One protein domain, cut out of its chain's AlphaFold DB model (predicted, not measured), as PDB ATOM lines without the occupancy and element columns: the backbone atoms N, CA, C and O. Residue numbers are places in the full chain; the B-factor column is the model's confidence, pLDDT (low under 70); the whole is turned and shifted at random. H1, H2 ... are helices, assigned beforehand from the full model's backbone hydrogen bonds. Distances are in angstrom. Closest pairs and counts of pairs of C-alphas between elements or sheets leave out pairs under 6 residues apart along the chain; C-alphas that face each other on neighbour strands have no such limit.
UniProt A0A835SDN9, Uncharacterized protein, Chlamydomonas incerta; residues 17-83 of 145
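Overview. This is residues 17 to 83 of the 145 residues of an uncharacterized protein of Chlamydomonas incerta (UniProt A0A835SDN9). A small head of three helices, H1, H2 and H3, set at steep angles with their centres in a triangle, has one long helix, H4, running away from it as an arm. Residues 68 to 83, of which 68 to 81 belong to H4, stick out. The printed part has 67 residues, with four named helices in the order H1, H2, H3, H4 and no named strand; the class is all helix. The whole is loose, with a radius of gyration of the C-alphas of 15.7 A, and elongated, spanning 50 by 27 by 19 A.

Along the chain. H1, residues 17 to 31, begins at C-alpha 17 (256.958, 264.246, 234.406) and measures 21.1 A from first to last C-alpha. H2 is residues 33 to 40, 10.6 A, and H3 is residues 46 to 51, 8.8 A. H4, residues 60 to 81, measures 31.4 A and ends at C-alpha 81 (271.168, 294.588, 214.985).

Arrangement. H1 and H2 touch only at the corner by their link, and only just, with 3 pairs of C-alphas within 8 A. H1 does so with residues 29 to 30 alone; the closest C-alphas, of Leu 29 and Arg 36, are 5.7 A apart. The two run opposite ways at a steep tilt of 66 degrees. H1 and H3 are close but not clearly touching, the closest C-alphas being those of Leu 25 and Val 50, 7.8 A. H2 and H3 are likewise close but not clearly touching, at Val 39 and Pro 46, whose C-alphas are 7.5 A apart. H4 is apart from H1 and H3, and only just apart from H2, the closest C-alphas being 8.4 A apart. In H1, H2, H3 and H4 every O i to N i+4 pair is within hydrogen-bond range.

Size, cuts and confidence. The C-alphas farthest apart are those of Leu 40 and Gly 83, 51.3 A. Without residues 68 to 83, the body spans 28 by 25 by 17 A. The printed part has no cut and no long link. Mean pLDDT of the printed part is 87.9; residues 79 to 83 are under 70.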
ATOM      1  N   ASP A  17     257.215 263.434 235.603       86.00
ATOM      2  CA  ASP A  17     256.958 264.246 234.406       86.00
ATOM      3  C   ASP A  17     255.544 264.047 233.860       86.00
ATOM      4  O   ASP A  17     254.842 265.021 233.588       86.00
ATOM      5  N   TYR A  18     255.068 262.797 233.806       88.19
ATOM      6  CA  TYR A  18     253.685 262.483 233.438       88.19
ATOM      7  C   TYR A  18     252.691 263.182 234.377       88.19
ATOM      8  O   TYR A  18     251.747 263.843 233.938       88.19
ATOM      9  N   LYS A  19     252.935 263.108 235.693       89.38
ATOM     10  CA  LYS A  19     252.106 263.788 236.702       89.38
ATOM     11  C   LYS A  19     252.188 265.311 236.578       89.38
ATOM     12  O   LYS A  19     251.218 266.006 236.881       89.38
ATOM     13  N   GLY A  20     253.339 265.856 236.187       90.25
ATOM     14  CA  GLY A  20     253.518 267.277 235.883       90.25
ATOM     15  C   GLY A  20     252.667 267.715 234.695       90.25
ATOM     16  O   GLY A  20     251.855 268.633 234.829       90.25
ATOM     17  N   ALA A  21     252.779 267.003 233.574       88.19
ATOM     18  CA  ALA A  21     252.003 267.253 232.363       88.19
ATOM     19  C   ALA A  21     250.491 267.158 232.622       88.19
ATOM     20  O   ALA A  21     249.742 268.058 232.245       88.19
ATOM     21  N   ALA A  22     250.042 266.135 233.356       91.06
ATOM     22  CA  ALA A  22     248.635 265.976 233.721       91.06
ATOM     23  C   ALA A  22     248.114 267.151 234.569       91.06
ATOM     24  O   ALA A  22     247.043 267.692 234.292       91.06
ATOM     25  N   ARG A  23     248.881 267.598 235.576       92.69
ATOM     26  CA  ARG A  23     248.518 268.765 236.404       92.69
ATOM     27  C   ARG A  23     248.417 270.042 235.572       92.69
ATOM     28  O   ARG A  23     247.457 270.795 235.738       92.69
ATOM     29  N   LEU A  24     249.371 270.266 234.668       90.38
ATOM     30  CA  LEU A  24     249.367 271.417 233.766       90.38
ATOM     31  C   LEU A  24     248.158 271.394 232.828       90.38
ATOM     32  O   LEU A  24     247.505 272.425 232.649       90.38
ATOM     33  N   LEU A  25     247.819 270.227 232.280       92.88
ATOM     34  CA  LEU A  25     246.679 270.070 231.383       92.88
ATOM     35  C   LEU A  25     245.359 270.362 232.104       92.88
ATOM     36  O   LEU A  25     244.553 271.155 231.620       92.88
ATOM     37  N   VAL A  26     245.171 269.804 233.304       93.19
ATOM     38  CA  VAL A  26     243.987 270.063 234.139       93.19
ATOM     39  C   VAL A  26     243.875 271.546 234.493       93.19
ATOM     40  O   VAL A  26     242.797 272.124 234.373       93.19
ATOM     41  N   ALA A  27     244.970 272.186 234.908       92.50
ATOM     42  CA  ALA A  27     244.966 273.613 235.228       92.50
ATOM     43  C   ALA A  27     244.622 274.477 234.004       92.50
ATOM     44  O   ALA A  27     243.864 275.440 234.113       92.50
ATOM     45  N   SER A  28     245.143 274.119 232.832       92.56
ATOM     46  CA  SER A  28     244.897 274.854 231.590       92.56
ATOM     47  C   SER A  28     243.452 274.704 231.119       92.56
ATOM     48  O   SER A  28     242.793 275.712 230.881       92.56
ATOM     49  N   LEU A  29     242.905 273.483 231.117       92.88
ATOM     50  CA  LEU A  29     241.498 273.224 230.781       92.88
ATOM     51  C   LEU A  29     240.513 273.867 231.765       92.88
ATOM     52  O   LEU A  29     239.390 274.192 231.384       92.88
ATOM     53  N   LYS A  30     240.909 274.058 233.031       93.19
ATOM     54  CA  LYS A  30     240.106 274.803 234.012       93.19
ATOM     55  C   LYS A  30     240.037 276.291 233.667       93.19
ATOM     56  O   LYS A  30     238.944 276.850 233.672       93.19
ATOM     57  N   ARG A  31     241.178 276.909 233.348       91.62
ATOM     58  CA  ARG A  31     241.287 278.350 233.047       91.62
ATOM     59  C   ARG A  31     240.753 278.729 231.665       91.62
ATOM     60  O   ARG A  31     240.214 279.815 231.512       91.62
ATOM     61  N   ASN A  32     240.894 277.852 230.672       94.19
ATOM     62  CA  ASN A  32     240.492 278.116 229.294       94.19
ATOM     63  C   ASN A  32     239.173 277.397 228.952       94.19
ATOM     64  O   ASN A  32     239.154 276.214 228.606       94.19
ATOM     65  N   ALA A  33     238.058 278.125 229.071       92.81
ATOM     66  CA  ALA A  33     236.727 277.603 228.761       92.81
ATOM     67  C   ALA A  33     236.513 277.345 227.259       92.81
ATOM     68  O   ALA A  33     235.841 276.374 226.912       92.81
ATOM     69  N   ASP A  34     237.114 278.159 226.386       92.75
ATOM     70  CA  ASP A  34     237.040 277.989 224.930       92.75
ATOM     71  C   ASP A  34     237.706 276.680 224.490       92.75
ATOM     72  O   ASP A  34     237.086 275.839 223.836       92.75
ATOM     73  N   LEU A  35     238.935 276.437 224.958       91.94
ATOM     74  CA  LEU A  35     239.656 275.195 224.684       91.94
ATOM     75  C   LEU A  35     238.863 273.975 225.160       91.94
ATOM     76  O   LEU A  35     238.786 272.972 224.452       91.94
ATOM     77  N   ARG A  36     238.227 274.064 226.333       93.94
ATOM     78  CA  ARG A  36     237.353 273.001 226.841       93.94
ATOM     79  C   ARG A  36     236.165 272.755 225.907       93.94
ATOM     80  O   ARG A  36     235.876 271.599 225.611       93.94
ATOM     81  N   GLY A  37     235.523 273.810 225.405       94.12
ATOM     82  CA  GLY A  37     234.452 273.706 224.411       94.12
ATOM     83  C   GLY A  37     234.914 273.024 223.121       94.12
ATOM     84  O   GLY A  37     234.261 272.101 222.643       94.12
ATOM     85  N   ARG A  38     236.091 273.399 222.610       92.81
ATOM     86  CA  ARG A  38     236.693 272.811 221.402       92.81
ATOM     87  C   ARG A  38     237.089 271.343 221.551       92.81
ATOM     88  O   ARG A  38     237.058 270.596 220.575       92.81
ATOM     89  N   VAL A  39     237.494 270.925 222.746       93.88
ATOM     90  CA  VAL A  39     237.778 269.511 223.037       93.88
ATOM     91  C   VAL A  39     236.474 268.714 223.076       93.88
ATOM     92  O   VAL A  39     236.399 267.649 222.470       93.88
ATOM     93  N   LEU A  40     235.432 269.242 223.727       94.25
ATOM     94  CA  LEU A  40     234.124 268.585 223.810       94.25
ATOM     95  C   LEU A  40     233.421 268.485 222.450       94.25
ATOM     96  O   LEU A  40     232.764 267.485 222.183       94.25
ATOM     97  N   SER A  41     233.585 269.482 221.576       94.88
ATOM     98  CA  SER A  41     233.044 269.450 220.211       94.88
ATOM     99  C   SER A  41     233.842 268.562 219.249       94.88
ATOM    100  O   SER A  41     233.442 268.387 218.102       94.88
ATOM    101  N   GLY A  42     234.984 268.016 219.684       92.00
ATOM    102  CA  GLY A  42     235.874 267.214 218.844       92.00
ATOM    103  C   GLY A  42     236.734 268.024 217.868       92.00
ATOM    104  O   GLY A  42     237.516 267.434 217.124       92.00
ATOM    105  N   ALA A  43     236.660 269.361 217.893       93.44
ATOM    106  CA  ALA A  43     237.510 270.231 217.079       93.44
ATOM    107  C   ALA A  43     239.004 270.091 217.430       93.44
ATOM    108  O   ALA A  43     239.871 270.321 216.588       93.44
ATOM    109  N   VAL A  44     239.322 269.700 218.669       92.50
ATOM    110  CA  VAL A  44     240.680 269.343 219.099       92.50
ATOM    111  C   VAL A  44     240.719 267.870 219.485       92.50
ATOM    112  O   VAL A  44     240.076 267.446 220.444       92.50
ATOM    113  N   ARG A  45     241.517 267.082 218.758       92.56
ATOM    114  CA  ARG A  45     241.716 265.656 219.055       92.56
ATOM    115  C   ARG A  45     242.536 265.482 220.342       92.56
ATOM    116  O   ARG A  45     243.500 266.224 220.531       92.56
ATOM    117  N   PRO A  46     242.268 264.454 221.169       90.00
ATOM    118  CA  PRO A  46     243.029 264.206 222.399       90.00
ATOM    119  C   PRO A  46     244.542 264.074 222.178       90.00
ATOM    120  O   PRO A  46     245.327 264.621 222.944       90.00
ATOM    121  N   ALA A  47     244.959 263.414 221.092       89.94
ATOM    122  CA  ALA A  47     246.373 263.294 220.739       89.94
ATOM    123  C   ALA A  47     247.027 264.663 220.476       89.94
ATOM    124  O   ALA A  47     248.132 264.917 220.945       89.94
ATOM    125  N   ALA A  48     246.316 265.564 219.786       90.19
ATOM    126  CA  ALA A  48     246.791 266.919 219.532       90.19
ATOM    127  C   ALA A  48     246.853 267.743 220.828       90.19
ATOM    128  O   ALA A  48     247.822 268.462 221.054       90.19
ATOM    129  N   LEU A  49     245.859 267.585 221.709       90.62
ATOM    130  CA  LEU A  49     245.795 268.277 222.997       90.62
ATOM    131  C   LEU A  49     247.003 267.961 223.894       90.62
ATOM    132  O   LEU A  49     247.549 268.863 224.519       90.62
ATOM    133  N   VAL A  50     247.433 266.697 223.952       90.56
ATOM    134  CA  VAL A  50     248.584 266.282 224.779       90.56
ATOM    135  C   VAL A  50     249.915 266.768 224.192       90.56
ATOM    136  O   VAL A  50     250.871 266.968 224.936       90.56
ATOM    137  N   SER A  51     249.980 266.995 222.876       88.69
ATOM    138  CA  SER A  51     251.170 267.538 222.207       88.69
ATOM    139  C   SER A  51     251.285 269.069 222.230       88.69
ATOM    140  O   SER A  51     252.312 269.589 221.805       88.69
ATOM    141  N   MET A  52     250.255 269.792 222.684       89.44
ATOM    142  CA  MET A  52     250.260 271.259 222.700       89.44
ATOM    143  C   MET A  52     251.256 271.826 223.717       89.44
ATOM    144  O   MET A  52     251.360 271.349 224.848       89.44
ATOM    145  N   ASP A  53     251.933 272.909 223.338       88.94
ATOM    146  CA  ASP A  53     252.794 273.659 224.249       88.94
ATOM    147  C   ASP A  53     251.975 274.497 225.247       88.94
ATOM    148  O   ASP A  53     250.814 274.853 225.022       88.94
ATOM    149  N   SER A  54     252.608 274.895 226.353       86.62
ATOM    150  CA  SER A  54     251.973 275.689 227.417       86.62
ATOM    151  C   SER A  54     251.349 277.000 226.925       86.62
ATOM    152  O   SER A  54     250.322 277.420 227.456       86.62
ATOM    153  N   ARG A  55     251.930 277.623 225.890       87.81
ATOM    154  CA  ARG A  55     251.386 278.829 225.243       87.81
ATOM    155  C   ARG A  55     250.088 278.540 224.491       87.81
ATOM    156  O   ARG A  55     249.147 279.311 224.593       87.81
ATOM    157  N   GLN A  56     250.009 277.407 223.795       87.25
ATOM    158  CA  GLN A  56     248.821 277.001 223.034       87.25
ATOM    159  C   GLN A  56     247.665 276.564 223.946       87.25
ATOM    160  O   GLN A  56     246.500 276.665 223.571       87.25
ATOM    161  N   LEU A  57     247.984 276.099 225.158       91.69
ATOM    162  CA  LEU A  57     247.007 275.763 226.196       91.69
ATOM    163  C   LEU A  57     246.493 276.992 226.974       91.69
ATOM    164  O   LEU A  57     245.527 276.876 227.736       91.69
ATOM    165  N   ALA A  58     247.125 278.159 226.812       90.19
ATOM    166  CA  ALA A  58     246.733 279.405 227.470       90.19
ATOM    167  C   ALA A  58     245.440 279.988 226.873       90.19
ATOM    168  O   ALA A  58     244.982 279.542 225.820       90.19
ATOM    169  N   THR A  59     244.822 280.960 227.548       91.50
ATOM    170  CA  THR A  59     243.617 281.640 227.032       91.50
ATOM    171  C   THR A  59     243.938 282.487 225.800       91.50
ATOM    172  O   THR A  59     245.091 282.855 225.590       91.50
ATOM    173  N   THR A  60     242.929 282.840 225.000       88.75
ATOM    174  CA  THR A  60     243.110 283.684 223.804       88.75
ATOM    175  C   THR A  60     243.809 285.003 224.135       88.75
ATOM    176  O   THR A  60     244.790 285.351 223.491       88.75
ATOM    177  N   GLN A  61     243.396 285.666 225.219       90.38
ATOM    178  CA  GLN A  61     244.040 286.891 225.699       90.38
ATOM    179  C   GLN A  61     245.526 286.681 226.031       90.38
ATOM    180  O   GLN A  61     246.373 287.475 225.639       90.38
ATOM    181  N   GLN A  62     245.869 285.587 226.716       90.31
ATOM    182  CA  GLN A  62     247.265 285.282 227.040       90.31
ATOM    183  C   GLN A  62     248.083 284.951 225.789       90.31
ATOM    184  O   GLN A  62     249.255 285.306 225.707       90.31
ATOM    185  N   GLN A  63     247.483 284.274 224.808       90.19
ATOM    186  CA  GLN A  63     248.129 284.004 223.524       90.19
ATOM    187  C   GLN A  63     248.435 285.304 222.774       90.19
ATOM    188  O   GLN A  63     249.536 285.452 222.248       90.19
ATOM    189  N   GLU A  64     247.509 286.263 222.785       91.88
ATOM    190  CA  GLU A  64     247.721 287.597 222.216       91.88
ATOM    191  C   GLU A  64     248.829 288.358 222.949       91.88
ATOM    192  O   GLU A  64     249.708 288.932 222.306       91.88
ATOM    193  N   GLU A  65     248.854 288.321 224.283       92.31
ATOM    194  CA  GLU A  65     249.936 288.917 225.072       92.31
ATOM    195  C   GLU A  65     251.291 288.296 224.719       92.31
ATOM    196  O   GLU A  65     252.257 289.021 224.476       92.31
ATOM    197  N   PHE A  66     251.374 286.966 224.624       91.50
ATOM    198  CA  PHE A  66     252.605 286.296 224.208       91.50
ATOM    199  C   PHE A  66     253.044 286.723 222.807       91.50
ATOM    200  O   PHE A  66     254.228 287.008 222.628       91.50
ATOM    201  N   ALA A  67     252.118 286.835 221.853       91.31
ATOM    202  CA  ALA A  67     252.419 287.303 220.501       91.31
ATOM    203  C   ALA A  67     252.941 288.750 220.502       91.31
ATOM    204  O   ALA A  67     253.934 289.053 219.843       91.31
ATOM    205  N   GLN A  68     252.343 289.639 221.302       93.12
ATOM    206  CA  GLN A  68     252.821 291.017 221.450       93.12
ATOM    207  C   GLN A  68     254.207 291.089 222.101       93.12
ATOM    208  O   GLN A  68     255.021 291.938 221.740       93.12
ATOM    209  N   LEU A  69     254.484 290.238 223.090       92.31
ATOM    210  CA  LEU A  69     255.805 290.165 223.709       92.31
ATOM    211  C   LEU A  69     256.862 289.648 222.727       92.31
ATOM    212  O   LEU A  69     257.965 290.191 222.700       92.31
ATOM    213  N   GLU A  70     256.536 288.630 221.931       90.75
ATOM    214  CA  GLU A  70     257.420 288.101 220.886       90.75
ATOM    215  C   GLU A  70     257.719 289.153 219.817       90.75
ATOM    216  O   GLU A  70     258.884 289.357 219.481       90.75
ATOM    217  N   ASP A  71     256.699 289.878 219.359       90.44
ATOM    218  CA  ASP A  71     256.854 290.958 218.386       90.44
ATOM    219  C   ASP A  71     257.754 292.081 218.924       90.44
ATOM    220  O   ASP A  71     258.746 292.454 218.298       90.44
ATOM    221  N   LYS A  72     257.513 292.534 220.160       89.81
ATOM    222  CA  LYS A  72     258.364 293.539 220.822       89.81
ATOM    223  C   LYS A  72     259.799 293.052 221.008       89.81
ATOM    224  O   LYS A  72     260.737 293.840 220.870       89.81
ATOM    225  N   ALA A  73     259.993 291.781 221.352       89.06
ATOM    226  CA  ALA A  73     261.323 291.198 221.490       89.06
ATOM    227  C   ALA A  73     262.047 291.154 220.138       89.06
ATOM    228  O   ALA A  73     263.201 291.574 220.051       89.06
ATOM    229  N   MET A  74     261.354 290.725 219.081       86.25
ATOM    230  CA  MET A  74     261.879 290.703 217.720       86.25
ATOM    231  C   MET A  74     262.235 292.113 217.242       86.25
ATOM    232  O   MET A  74     263.345 292.331 216.764       86.25
ATOM    233  N   GLN A  75     261.353 293.092 217.450       84.12
ATOM    234  CA  GLN A  75     261.605 294.486 217.096       84.12
ATOM    235  C   GLN A  75     262.857 295.028 217.798       84.12
ATOM    236  O   GLN A  75     263.696 295.653 217.152       84.12
ATOM    237  N   ARG A  76     263.031 294.762 219.100       78.75
ATOM    238  CA  ARG A  76     264.234 295.181 219.840       78.75
ATOM    239  C   ARG A  76     265.507 294.592 219.245       78.75
ATOM    240  O   ARG A  76     266.471 295.325 219.053       78.75
ATOM    241  N   VAL A  77     265.515 293.295 218.941       78.19
ATOM    242  CA  VAL A  77     266.683 292.628 218.345       78.19
ATOM    243  C   VAL A  77     267.003 293.216 216.972       78.19
ATOM    244  O   VAL A  77     268.159 293.527 216.703       78.19
ATOM    245  N   THR A  78     265.995 293.445 216.130       72.19
ATOM    246  CA  THR A  78     266.179 294.037 214.797       72.19
ATOM    247  C   THR A  78     266.718 295.468 214.869       72.19
ATOM    248  O   THR A  78     267.636 295.823 214.129       72.19
ATOM    249  N   VAL A  79     266.201 296.288 215.789       68.12
ATOM    250  CA  VAL A  79     266.673 297.668 215.994       68.12
ATOM    251  C   VAL A  79     268.122 297.688 216.491       68.12
ATOM    252  O   VAL A  79     268.932 298.454 215.976       68.12
ATOM    253  N   LEU A  80     268.480 296.812 217.435       60.19
ATOM    254  CA  LEU A  80     269.854 296.705 217.942       60.19
ATOM    255  C   LEU A  80     270.823 296.133 216.893       60.19
ATOM    256  O   LEU A  80     271.960 296.589 216.800       60.19
ATOM    257  N   GLY A  81     270.378 295.179 216.070       57.25
ATOM    258  CA  GLY A  81     271.168 294.588 214.985       57.25
ATOM    259  C   GLY A  81     271.430 295.535 213.809       57.25
ATOM    260  O   GLY A  81     272.378 295.326 213.058       57.25
ATOM    261  N   SER A  82     270.649 296.613 213.679       55.94
ATOM    262  CA  SER A  82     270.784 297.609 212.604       55.94
ATOM    263  C   SER A  82     271.911 298.633 212.836       55.94
ATOM    264  O   SER A  82     271.980 299.649 212.151       55.94
ATOM    265  N   GLY A  83     272.819 298.384 213.789       53.69
ATOM    266  CA  GLY A  83     274.059 299.158 213.950       53.69
ATOM    267  C   GLY A  83     273.925 300.480 214.714       53.69
ATOM    268  O   GLY A  83     274.898 301.222 214.829       53.69
TER     269      GLY A  83